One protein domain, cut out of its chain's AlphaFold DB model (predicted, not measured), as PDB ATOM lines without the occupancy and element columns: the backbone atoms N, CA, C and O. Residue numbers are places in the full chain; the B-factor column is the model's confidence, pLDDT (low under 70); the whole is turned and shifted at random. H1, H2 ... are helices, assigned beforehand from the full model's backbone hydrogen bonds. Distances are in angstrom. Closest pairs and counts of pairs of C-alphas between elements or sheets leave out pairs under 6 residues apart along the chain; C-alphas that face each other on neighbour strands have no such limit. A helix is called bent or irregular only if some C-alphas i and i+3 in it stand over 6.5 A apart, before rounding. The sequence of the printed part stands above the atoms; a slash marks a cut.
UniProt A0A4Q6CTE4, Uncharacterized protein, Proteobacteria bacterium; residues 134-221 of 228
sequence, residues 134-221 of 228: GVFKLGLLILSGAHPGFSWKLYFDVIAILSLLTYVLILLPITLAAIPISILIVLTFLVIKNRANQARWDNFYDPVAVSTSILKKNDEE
ATOM      1  N   GLY A 134      24.744  83.416  71.146       91.44
ATOM      2  CA  GLY A 134      24.575  82.722  69.872       91.44
ATOM      3  C   GLY A 134      24.742  83.661  68.682       91.44
ATOM      4  O   GLY A 134      25.511  83.348  67.775       91.44
ATOM      5  N   VAL A 135      24.106  84.835  68.728       89.81
ATOM      6  CA  VAL A 135      24.220  85.862  67.680       89.81
ATOM      7  C   VAL A 135      25.662  86.335  67.517       89.81
ATOM      8  O   VAL A 135      26.175  86.349  66.400       89.81
ATOM      9  N   PHE A 136      26.359  86.639  68.614       90.50
ATOM     10  CA  PHE A 136      27.761  87.054  68.561       90.50
ATOM     11  C   PHE A 136      28.663  85.957  67.983       90.50
ATOM     12  O   PHE A 136      29.480  86.221  67.102       90.50
ATOM     13  N   LYS A 137      28.481  84.703  68.420       92.88
ATOM     14  CA  LYS A 137      29.229  83.558  67.882       92.88
ATOM     15  C   LYS A 137      28.976  83.372  66.384       92.88
ATOM     16  O   LYS A 137      29.927  83.159  65.639       92.88
ATOM     17  N   LEU A 138      27.721  83.459  65.942       89.62
ATOM     18  CA  LEU A 138      27.369  83.366  64.526       89.62
ATOM     19  C   LEU A 138      27.998  84.512  63.728       89.62
ATOM     20  O   LEU A 138      28.587  84.269  62.677       89.62
ATOM     21  N   GLY A 139      27.949  85.735  64.257       90.12
ATOM     22  CA  GLY A 139      28.590  86.893  63.650       90.12
ATOM     23  C   GLY A 139      30.096  86.699  63.471       90.12
ATOM     24  O   GLY A 139      30.617  86.944  62.386       90.12
ATOM     25  N   LEU A 140      30.791  86.170  64.483       90.75
ATOM     26  CA  LEU A 140      32.214  85.836  64.376       90.75
ATOM     27  C   LEU A 140      32.490  84.761  63.320       90.75
ATOM     28  O   LEU A 140      33.444  84.907  62.563       90.75
ATOM     29  N   LEU A 141      31.661  83.714  63.237       90.62
ATOM     30  CA  LEU A 141      31.805  82.663  62.222       90.62
ATOM     31  C   LEU A 141      31.608  83.203  60.801       90.62
ATOM     32  O   LEU A 141      32.331  82.806  59.884       90.62
ATOM     33  N   ILE A 142      30.641  84.107  60.620       89.38
ATOM     34  CA  ILE A 142      30.430  84.813  59.355       89.38
ATOM     35  C   ILE A 142      31.657  85.661  59.046       89.38
ATOM     36  O   ILE A 142      32.258  85.452  58.002       89.38
ATOM     37  N   LEU A 143      32.084  86.547  59.949       90.50
ATOM     38  CA  LEU A 143      33.217  87.449  59.717       90.50
ATOM     39  C   LEU A 143      34.540  86.722  59.473       90.50
ATOM     40  O   LEU A 143      35.338  87.177  58.657       90.50
ATOM     41  N   SER A 144      34.774  85.592  60.141       90.81
ATOM     42  CA  SER A 144      35.989  84.794  59.973       90.81
ATOM     43  C   SER A 144      35.998  83.961  58.690       90.81
ATOM     44  O   SER A 144      36.935  83.193  58.482       90.81
ATOM     45  N   GLY A 145      34.949  84.023  57.864       88.12
ATOM     46  CA  GLY A 145      34.830  83.219  56.646       88.12
ATOM     47  C   GLY A 145      34.552  81.734  56.893       88.12
ATOM     48  O   GLY A 145      34.673  80.938  55.969       88.12
ATOM     49  N   ALA A 146      34.211  81.342  58.125       88.56
ATOM     50  CA  ALA A 146      33.927  79.948  58.473       88.56
ATOM     51  C   ALA A 146      32.480  79.544  58.149       88.56
ATOM     52  O   ALA A 146      32.187  78.362  57.993       88.56
ATOM     53  N   HIS A 147      31.573  80.517  58.053       87.81
ATOM     54  CA  HIS A 147      30.167  80.297  57.728       87.81
ATOM     55  C   HIS A 147      29.889  80.524  56.227       87.81
ATOM     56  O   HIS A 147      30.475  81.442  55.646       87.81
ATOM     57  N   PRO A 148      28.957  79.779  55.595       83.44
ATOM     58  CA  PRO A 148      28.572  79.987  54.191       83.44
ATOM     59  C   PRO A 148      28.046  81.394  53.878       83.44
ATOM     60  O   PRO A 148      28.179  81.876  52.762       83.44
ATOM     61  N   GLY A 149      27.488  82.077  54.881       83.69
ATOM     62  CA  GLY A 149      27.008  83.461  54.770       83.69
ATOM     63  C   GLY A 149      28.104  84.537  54.719       83.69
ATOM     64  O   GLY A 149      27.785  85.718  54.815       83.69
ATOM     65  N   PHE A 150      29.386  84.170  54.627       88.00
ATOM     66  CA  PHE A 150      30.476  85.141  54.497       88.00
ATOM     67  C   PHE A 150      30.319  86.017  53.246       88.00
ATOM     68  O   PHE A 150      30.042  85.532  52.150       88.00
ATOM     69  N   SER A 151      30.574  87.317  53.404       88.31
ATOM     70  CA  SER A 151      30.551  88.298  52.320       88.31
ATOM     71  C   SER A 151      31.782  89.192  52.383       88.31
ATOM     72  O   SER A 151      32.056  89.823  53.406       88.31
ATOM     73  N   TRP A 152      32.490  89.317  51.257       89.69
ATOM     74  CA  TRP A 152      33.630  90.230  51.135       89.69
ATOM     75  C   TRP A 152      33.246  91.686  51.413       89.69
ATOM     76  O   TRP A 152      34.036  92.423  51.995       89.69
ATOM     77  N   LYS A 153      32.020  92.097  51.062       91.38
ATOM     78  CA  LYS A 153      31.521  93.456  51.333       91.38
ATOM     79  C   LYS A 153      31.487  93.740  52.837       91.38
ATOM     80  O   LYS A 153      32.019  94.754  53.281       91.38
ATOM     81  N   LEU A 154      30.931  92.802  53.609       89.50
ATOM     82  CA  LEU A 154      30.875  92.878  55.068       89.50
ATOM     83  C   LEU A 154      32.286  92.890  55.671       89.50
ATOM     84  O   LEU A 154      32.585  93.721  56.523       89.50
ATOM     85  N   TYR A 155      33.168  92.011  55.188       91.38
ATOM     86  CA  TYR A 155      34.557  91.942  55.637       91.38
ATOM     87  C   TYR A 155      35.310  93.269  55.442       91.38
ATOM     88  O   TYR A 155      35.900  93.790  56.389       91.38
ATOM     89  N   PHE A 156      35.243  93.861  54.244       93.50
ATOM     90  CA  PHE A 156      35.890  95.148  53.967       93.50
ATOM     91  C   PHE A 156      35.293  96.299  54.775       93.50
ATOM     92  O   PHE A 156      36.017  97.206  55.189       93.50
ATOM     93  N   ASP A 157      33.987  96.272  55.040       93.31
ATOM     94  CA  ASP A 157      33.374  97.260  55.918       93.31
ATOM     95  C   ASP A 157      33.867  97.151  57.359       93.31
ATOM     96  O   ASP A 157      34.164  98.188  57.954       93.31
ATOM     97  N   VAL A 158      34.017  95.934  57.888       91.12
ATOM     98  CA  VAL A 158      34.563  95.702  59.231       91.12
ATOM     99  C   VAL A 158      36.027  96.122  59.317       91.12
ATOM    100  O   VAL A 158      36.385  96.819  60.262       91.12
ATOM    101  N   ILE A 159      36.858  95.793  58.320       92.19
ATOM    102  CA  ILE A 159      38.239  96.302  58.257       92.19
ATOM    103  C   ILE A 159      38.247  97.825  58.276       92.19
ATOM    104  O   ILE A 159      38.984  98.415  59.053       92.19
ATOM    105  N   ALA A 160      37.419  98.474  57.456       91.06
ATOM    106  CA  ALA A 160      37.374  99.930  57.409       91.06
ATOM    107  C   ALA A 160      36.986 100.542  58.770       91.06
ATOM    108  O   ALA A 160      37.584 101.537  59.172       91.06
ATOM    109  N   ILE A 161      36.031  99.938  59.490       90.56
ATOM    110  CA  ILE A 161      35.646 100.367  60.844       90.56
ATOM    111  C   ILE A 161      36.810 100.180  61.822       90.56
ATOM    112  O   ILE A 161      37.131 101.104  62.566       90.56
ATOM    113  N   LEU A 162      37.469  99.017  61.810       90.12
ATOM    114  CA  LEU A 162      38.612  98.735  62.685       90.12
ATOM    115  C   LEU A 162      39.797  99.663  62.395       90.12
ATOM    116  O   LEU A 162      40.424 100.152  63.333       90.12
ATOM    117  N   SER A 163      40.080  99.957  61.127       89.81
ATOM    118  CA  SER A 163      41.129 100.896  60.720       89.81
ATOM    119  C   SER A 163      40.815 102.325  61.162       89.81
ATOM    120  O   SER A 163      41.694 103.003  61.690       89.81
ATOM    121  N   LEU A 164      39.564 102.777  61.013       89.88
ATOM    122  CA  LEU A 164      39.134 104.090  61.498       89.88
ATOM    123  C   LEU A 164      39.234 104.181  63.026       89.88
ATOM    124  O   LEU A 164      39.763 105.159  63.549       89.88
ATOM    125  N   LEU A 165      38.784 103.145  63.741       88.81
ATOM    126  CA  LEU A 165      38.902 103.067  65.196       88.81
ATOM    127  C   LEU A 165      40.371 103.085  65.634       88.81
ATOM    128  O   LEU A 165      40.723 103.803  66.563       88.81
ATOM    129  N   THR A 166      41.234 102.344  64.936       88.19
ATOM    130  CA  THR A 166      42.685 102.354  65.168       88.19
ATOM    131  C   THR A 166      43.246 103.762  65.011       88.19
ATOM    132  O   THR A 166      43.947 104.233  65.899       88.19
ATOM    133  N   TYR A 167      42.905 104.456  63.921       87.75
ATOM    134  CA  TYR A 167      43.352 105.826  63.672       87.75
ATOM    135  C   TYR A 167      42.937 106.781  64.800       87.75
ATOM    136  O   TYR A 167      43.780 107.497  65.330       87.75
ATOM    137  N   VAL A 168      41.670 106.738  65.230       87.50
ATOM    138  CA  VAL A 168      41.176 107.561  66.348       87.50
ATOM    139  C   VAL A 168      41.911 107.234  67.651       87.50
ATOM    140  O   VAL A 168      42.297 108.146  68.375       87.50
ATOM    141  N   LEU A 169      42.148 105.952  67.943       88.12
ATOM    142  CA  LEU A 169      42.834 105.529  69.166       88.12
ATOM    143  C   LEU A 169      44.329 105.871  69.174       88.12
ATOM    144  O   LEU A 169      44.863 106.102  70.250       88.12
ATOM    145  N   ILE A 170      44.992 105.937  68.014       85.44
ATOM    146  CA  ILE A 170      46.393 106.389  67.899       85.44
ATOM    147  C   ILE A 170      46.527 107.876  68.250       85.44
ATOM    148  O   ILE A 170      47.544 108.288  68.802       85.44
ATOM    149  N   LEU A 171      45.513 108.683  67.929       83.50
ATOM    150  CA  LEU A 171      45.495 110.111  68.261       83.50
ATOM    151  C   LEU A 171      45.260 110.369  69.756       83.50
ATOM    152  O   LEU A 171      45.533 111.466  70.241       83.50
ATOM    153  N   LEU A 172      44.770 109.369  70.492       81.50
ATOM    154  CA  LEU A 172      44.691 109.406  71.947       81.50
ATOM    155  C   LEU A 172      46.019 108.878  72.527       81.50
ATOM    156  O   LEU A 172      46.585 107.937  71.976       81.50
ATOM    157  N   PRO A 173      46.536 109.423  73.645       67.31
ATOM    158  CA  PRO A 173      47.791 108.985  74.271       67.31
ATOM    159  C   PRO A 173      47.629 107.635  74.997       67.31
ATOM    160  O   PRO A 173      47.952 107.498  76.175       67.31
ATOM    161  N   ILE A 174      47.054 106.639  74.323       65.19
ATOM    162  CA  ILE A 174      46.619 105.387  74.921       65.19
ATOM    163  C   ILE A 174      47.113 104.215  74.071       65.19
ATOM    164  O   ILE A 174      46.860 104.119  72.874       65.19
ATOM    165  N   THR A 175      47.740 103.244  74.730       71.44
ATOM    166  CA  THR A 175      48.189 101.954  74.174       71.44
ATOM    167  C   THR A 175      47.062 101.075  73.600       71.44
ATOM    168  O   THR A 175      47.324 100.004  73.054       71.44
ATOM    169  N   LEU A 176      45.802 101.523  73.669       77.38
ATOM    170  CA  LEU A 176      44.616 100.794  73.212       77.38
ATOM    171  C   LEU A 176      44.560 100.597  71.691       77.38
ATOM    172  O   LEU A 176      43.841  99.707  71.240       77.38
ATOM    173  N   ALA A 177      45.339 101.345  70.900       80.06
ATOM    174  CA  ALA A 177      45.444 101.131  69.453       80.06
ATOM    175  C   ALA A 177      45.960  99.727  69.077       80.06
ATOM    176  O   ALA A 177      45.652  99.230  67.994       80.06
ATOM    177  N   ALA A 178      46.682  99.048  69.978       83.44
ATOM    178  CA  ALA A 178      47.137  97.676  69.757       83.44
ATOM    179  C   ALA A 178      45.967  96.685  69.590       83.44
ATOM    180  O   ALA A 178      46.068  95.745  68.806       83.44
ATOM    181  N   ILE A 179      44.835  96.917  70.267       85.31
ATOM    182  CA  ILE A 179      43.676  96.011  70.263       85.31
ATOM    183  C   ILE A 179      43.056  95.862  68.863       85.31
ATOM    184  O   ILE A 179      43.002  94.732  68.367       85.31
ATOM    185  N   PRO A 180      42.594  96.932  68.183       86.81
ATOM    186  CA  PRO A 180      41.995  96.792  66.858       86.81
ATOM    187  C   PRO A 180      42.996  96.295  65.807       86.81
ATOM    188  O   PRO A 180      42.598  95.541  64.920       86.81
ATOM    189  N   ILE A 181      44.290  96.622  65.938       87.06
ATOM    190  CA  ILE A 181      45.351  96.082  65.074       87.06
ATOM    191  C   ILE A 181      45.457  94.562  65.244       87.06
ATOM    192  O   ILE A 181      45.422  93.830  64.255       87.06
ATOM    193  N   SER A 182      45.538  94.064  66.483       88.31
ATOM    194  CA  SER A 182      45.577  92.622  66.749       88.31
ATOM    195  C   SER A 182      44.322  91.913  66.235       88.31
ATOM    196  O   SER A 182      44.439  90.858  65.614       88.31
ATOM    197  N   ILE A 183      43.135  92.504  66.421       89.25
ATOM    198  CA  ILE A 183      41.877  91.961  65.885       89.25
ATOM    199  C   ILE A 183      41.937  91.874  64.357       89.25
ATOM    200  O   ILE A 183      41.583  90.837  63.800       89.25
ATOM    201  N   LEU A 184      42.412  92.919  63.676       90.56
ATOM    202  CA  LEU A 184      42.522  92.952  62.218       90.56
ATOM    203  C   LEU A 184      43.474  91.867  61.696       90.56
ATOM    204  O   LEU A 184      43.128  91.166  60.744       90.56
ATOM    205  N   ILE A 185      44.629  91.679  62.342       91.25
ATOM    206  CA  ILE A 185      45.599  90.631  61.987       91.25
ATOM    207  C   ILE A 185      44.974  89.241  62.161       91.25
ATOM    208  O   ILE A 185      44.986  88.438  61.226       91.25
ATOM    209  N   VAL A 186      44.391  88.965  63.333       92.25
ATOM    210  CA  VAL A 186      43.768  87.667  63.642       92.25
ATOM    211  C   VAL A 186      42.618  87.377  62.679       92.25
ATOM    212  O   VAL A 186      42.543  86.285  62.121       92.25
ATOM    213  N   LEU A 187      41.741  88.354  62.441       91.50
ATOM    214  CA  LEU A 187      40.599  88.204  61.546       91.50
ATOM    215  C   LEU A 187      41.048  87.928  60.106       91.50
ATOM    216  O   LEU A 187      40.536  87.004  59.479       91.50
ATOM    217  N   THR A 188      42.039  88.675  59.610       90.38
ATOM    218  CA  THR A 188      42.594  88.484  58.261       90.38
ATOM    219  C   THR A 188      43.189  87.090  58.107       90.38
ATOM    220  O   THR A 188      42.884  86.385  57.144       90.38
ATOM    221  N   PHE A 189      43.977  86.648  59.089       93.75
ATOM    222  CA  PHE A 189      44.539  85.302  59.106       93.75
ATOM    223  C   PHE A 189      43.449  84.218  59.094       93.75
ATOM    224  O   PHE A 189      43.531  83.269  58.311       93.75
ATOM    225  N   LEU A 190      42.406  84.365  59.919       92.56
ATOM    226  CA  LEU A 190      41.294  83.412  59.975       92.56
ATOM    227  C   LEU A 190      40.527  83.341  58.653       92.56
ATOM    228  O   LEU A 190      40.225  82.237  58.203       92.56
ATOM    229  N   VAL A 191      40.252  84.480  58.011       92.06
ATOM    230  CA  VAL A 191      39.575  84.515  56.707       92.06
ATOM    231  C   VAL A 191      40.411  83.813  55.645       92.06
ATOM    232  O   VAL A 191      39.888  82.937  54.958       92.06
ATOM    233  N   ILE A 192      41.710  84.117  55.548       90.56
ATOM    234  CA  ILE A 192      42.612  83.454  54.591       90.56
ATOM    235  C   ILE A 192      42.611  81.938  54.820       90.56
ATOM    236  O   ILE A 192      42.385  81.170  53.883       90.56
ATOM    237  N   LYS A 193      42.789  81.497  56.073       91.94
ATOM    238  CA  LYS A 193      42.802  80.075  56.441       91.94
ATOM    239  C   LYS A 193      41.480  79.374  56.105       91.94
ATOM    240  O   LYS A 193      41.487  78.309  55.492       91.94
ATOM    241  N   ASN A 194      40.346  79.947  56.504       90.81
ATOM    242  CA  ASN A 194      39.034  79.322  56.320       90.81
ATOM    243  C   ASN A 194      38.615  79.290  54.847       90.81
ATOM    244  O   ASN A 194      38.070  78.284  54.397       90.81
ATOM    245  N   ARG A 195      38.927  80.337  54.074       86.56
ATOM    246  CA  ARG A 195      38.631  80.378  52.636       86.56
ATOM    247  C   ARG A 195      39.525  79.447  51.824       86.56
ATOM    248  O   ARG A 195      39.022  78.815  50.901       86.56
ATOM    249  N   ALA A 196      40.796  79.290  52.198       82.62
ATOM    250  CA  ALA A 196      41.662  78.268  51.608       82.62
ATOM    251  C   ALA A 196      41.117  76.851  51.862       82.62
ATOM    252  O   ALA A 196      41.100  76.017  50.958       82.62
ATOM    253  N   ASN A 197      40.606  76.595  53.070       77.88
ATOM    254  CA  ASN A 197      39.984  75.316  53.402       77.88
ATOM    255  C   ASN A 197      38.666  75.090  52.650       77.88
ATOM    256  O   ASN A 197      38.460  73.997  52.141       77.88
ATOM    257  N   GLN A 198      37.790  76.094  52.541       77.00
ATOM    258  CA  GLN A 198      36.541  75.970  51.777       77.00
ATOM    259  C   GLN A 198      36.799  75.723  50.289       77.00
ATOM    260  O   GLN A 198      36.234  74.786  49.747       77.00
ATOM    261  N   ALA A 199      37.729  76.447  49.659       71.06
ATOM    262  CA  ALA A 199      38.105  76.186  48.267       71.06
ATOM    263  C   ALA A 199      38.634  74.753  48.064       71.06
ATOM    264  O   ALA A 199      38.397  74.133  47.031       71.06
ATOM    265  N   ARG A 200      39.319  74.194  49.068       58.78
ATOM    266  CA  ARG A 200      39.754  72.793  49.056       58.78
ATOM    267  C   ARG A 200      38.578  71.815  49.135       58.78
ATOM    268  O   ARG A 200      38.644  70.776  48.489       58.78
ATOM    269  N   TRP A 201      37.532  72.133  49.899       54.62
ATOM    270  CA  TRP A 201      36.313  71.320  49.987       54.62
ATOM    271  C   TRP A 201      35.440  71.436  48.738       54.62
ATOM    272  O   TRP A 201      34.975  70.411  48.256       54.62
ATOM    273  N   ASP A 202      35.288  72.635  48.176       62.94
ATOM    274  CA  ASP A 202      34.534  72.866  46.939       62.94
ATOM    275  C   ASP A 202      35.191  72.142  45.748       62.94
ATOM    276  O   ASP A 202      34.501  71.558  44.921       62.94
ATOM    277  N   ASN A 203      36.529  72.076  45.707       58.81
ATOM    278  CA  ASN A 203      37.265  71.285  44.712       58.81
ATOM    279  C   ASN A 203      37.202  69.765  44.958       58.81
ATOM    280  O   ASN A 203      37.481  68.986  44.050       58.81
ATOM    281  N   PHE A 204      36.896  69.328  46.183       50.31
ATOM    282  CA  PHE A 204      36.734  67.910  46.523       50.31
ATOM    283  C   PHE A 204      35.295  67.429  46.271       50.31
ATOM    284  O   PHE A 204      35.075  66.275  45.914       50.31
ATOM    285  N   TYR A 205      34.326  68.333  46.419       45.69
ATOM    286  CA  TYR A 205      32.917  68.164  46.085       45.69
ATOM    287  C   TYR A 205      32.596  68.873  44.766       45.69
ATOM    288  O   TYR A 205      31.742  69.753  44.724       45.69
ATOM    289  N   ASP A 206      33.255  68.481  43.675       47.53
ATOM    290  CA  ASP A 206      32.730  68.799  42.349       47.53
ATOM    291  C   ASP A 206      31.601  67.797  42.025       47.53
ATOM    292  O   ASP A 206      31.880  66.616  41.769       47.53
ATOM    293  N   PRO A 207      30.314  68.201  42.043       52.16
ATOM    294  CA  PRO A 207      29.209  67.307  41.704       52.16
ATOM    295  C   PRO A 207      29.313  66.764  40.269       52.16
ATOM    296  O   PRO A 207      28.724  65.723  39.973       52.16
ATOM    297  N   VAL A 208      30.093  67.406  39.389       52.97
ATOM    298  CA  VAL A 208      30.361  66.931  38.023       52.97
ATOM    299  C   VAL A 208      31.361  65.767  38.019       52.97
ATOM    300  O   VAL A 208      31.196  64.814  37.255       52.97
ATOM    301  N   ALA A 209      32.356  65.771  38.913       51.06
ATOM    302  CA  ALA A 209      33.300  64.658  39.074       51.06
ATOM    303  C   ALA A 209      32.651  63.436  39.759       51.06
ATOM    304  O   ALA A 209      32.951  62.281  39.437       51.06
ATOM    305  N   VAL A 210      31.707  63.676  40.675       51.69
ATOM    306  CA  VAL A 210      30.930  62.605  41.317       51.69
ATOM    307  C   VAL A 210      29.905  62.002  40.344       51.69
ATOM    308  O   VAL A 210      29.750  60.785  40.311       51.69
ATOM    309  N   SER A 211      29.254  62.794  39.480       51.62
ATOM    310  CA  SER A 211      28.308  62.237  38.496       51.62
ATOM    311  C   SER A 211      29.004  61.443  37.384       51.62
ATOM    312  O   SER A 211      28.520  60.381  37.000       51.62
ATOM    313  N   THR A 212      30.173  61.888  36.912       52.81
ATOM    314  CA  THR A 212      30.937  61.180  35.869       52.81
ATOM    315  C   THR A 212      31.558  59.872  36.358       52.81
ATOM    316  O   THR A 212      31.639  58.917  35.586       52.81
ATOM    317  N   SER A 213      31.948  59.782  37.633       54.91
ATOM    318  CA  SER A 213      32.434  58.529  38.231       54.91
ATOM    319  C   SER A 213      31.312  57.520  38.508       54.91
ATOM    320  O   SER A 213      31.518  56.325  38.312       54.91
ATOM    321  N   ILE A 214      30.111  57.982  38.881       53.84
ATOM    322  CA  ILE A 214      28.925  57.119  39.030       53.84
ATOM    323  C   ILE A 214      28.425  56.623  37.665       53.84
ATOM    324  O   ILE A 214      28.102  55.444  37.528       53.84
ATOM    325  N   LEU A 215      28.414  57.479  36.638       52.16
ATOM    326  CA  LEU A 215      28.018  57.085  35.280       52.16
ATOM    327  C   LEU A 215      28.990  56.065  34.670       52.16
ATOM    328  O   LEU A 215      28.541  55.046  34.155       52.16
ATOM    329  N   LYS A 216      30.309  56.257  34.820       56.34
ATOM    330  CA  LYS A 216      31.305  55.274  34.354       56.34
ATOM    331  C   LYS A 216      31.169  53.908  35.021       56.34
ATOM    332  O   LYS A 216      31.332  52.891  34.358       56.34
ATOM    333  N   LYS A 217      30.866  53.877  36.320       57.50
ATOM    334  CA  LYS A 217      30.728  52.619  37.062       57.50
ATOM    335  C   LYS A 217      29.491  51.821  36.625       57.50
ATOM    336  O   LYS A 217      29.556  50.600  36.539       57.50
ATOM    337  N   ASN A 218      28.400  52.509  36.287       56.56
ATOM    338  CA  ASN A 218      27.187  51.870  35.775       56.56
ATOM    339  C   ASN A 218      27.367  51.318  34.350       56.56
ATOM    340  O   ASN A 218      26.824  50.257  34.045       56.56
ATOM    341  N   ASP A 219      28.149  51.987  33.498       58.19
ATOM    342  CA  ASP A 219      28.458  51.492  32.149       58.19
ATOM    343  C   ASP A 219      29.352  50.234  32.184       58.19
ATOM    344  O   ASP A 219      29.169  49.316  31.383       58.19
ATOM    345  N   GLU A 220      30.279  50.145  33.144       61.59
ATOM    346  CA  GLU A 220      31.129  48.961  33.346       61.59
ATOM    347  C   GLU A 220      30.349  47.765  33.931       61.59
ATOM    348  O   GLU A 220      30.538  46.631  33.485       61.59
ATOM    349  N   GLU A 221      29.417  47.994  34.867       58.62
ATOM    350  CA  GLU A 221      28.552  46.932  35.411       58.62
ATOM    351  C   GLU A 221      27.534  46.414  34.373       58.62
ATOM    352  O   GLU A 221      27.257  45.211  34.324       58.62
TER     353      GLU A 221
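AT A GLANCE: This is residues 134 to 221 of the 228 residues of an uncharacterized protein of Proteobacteria bacterium (UniProt A0A4Q6CTE4). Two long helices, H2 and H3, fold back on each other as a helical hairpin, and a short helix, H1, is set crosswise to both, coming near them with its last residue, Leu 143. The last part of H3, residues 199 to 202, and what follows it stick out from the rest as a tail, residues 199 to 221, of which 207 to 221 belong to the helix H4, in much the same line as H3. The printed part has 88 residues with four named helices, in the order H1, H2, H3, H4, and no named strand; the class is all helix. The whole is extended, with a radius of gyration of the C-alphas of 20.4 A and spans of 76 by 23 by 18 A, the tail making much of the length.

IN THESE COORDINATES: The longest helix is H3, residues 175 to 202, 42.1 A from first to last C-alpha; it begins at C-alpha 175 at (48.189, 101.954, 74.174). H3 is neither bent nor irregular, but only just: C-alphas 175 and 178 are 6.2 A apart. Before it comes H2, residues 152 to 171, 28.8 A long. H1 is residues 134 to 143, 14.1 A long, and begins at C-alpha 134 at (24.575, 82.722, 69.872). H4 is residues 207 to 221, 21.3 A long, and ends at C-alpha 221 at (28.552, 46.932, 35.411).

HOW THE PARTS SIT: H3 touches H2 with residues 176 to 184 alone; the closest C-alphas are those of Leu 169 and Ala 177, 5.1 A apart. The two form a helical hairpin and run opposite ways at a shallow tilt of 16 degrees. H1 is close to H2 but not clearly touching it, the closest C-alphas being those of Leu 143 and Tyr 155, 6.2 A apart; their lines are about perpendicular, at 84 degrees. H1 is also close to H3 but not clearly touching it, with the C-alphas of Leu 143 and Val 191 closest at 7.6 A; these lines too are about perpendicular, at 75 degrees. H4 is apart from H1, H2 and H3. In H1, H2 and H4 every O i to N i+4 pair is within hydrogen-bond range; in H3, 21 of 24 are.

THE WHOLE: The two C-alphas farthest apart are those of Pro 173 and Glu 221, 75.7 A. Without residues 199 to 221, which stand free, the body has 65 residues and spans 41 by 23 by 20 A. The printed part has no cut; the links H2 to H3 and H3 to H4 are tight, and H1 to H2 is short. The mean pLDDT of the printed part is 79.1, with residues 173 to 174 and 200 to 221 under 70; that of H4 is 55.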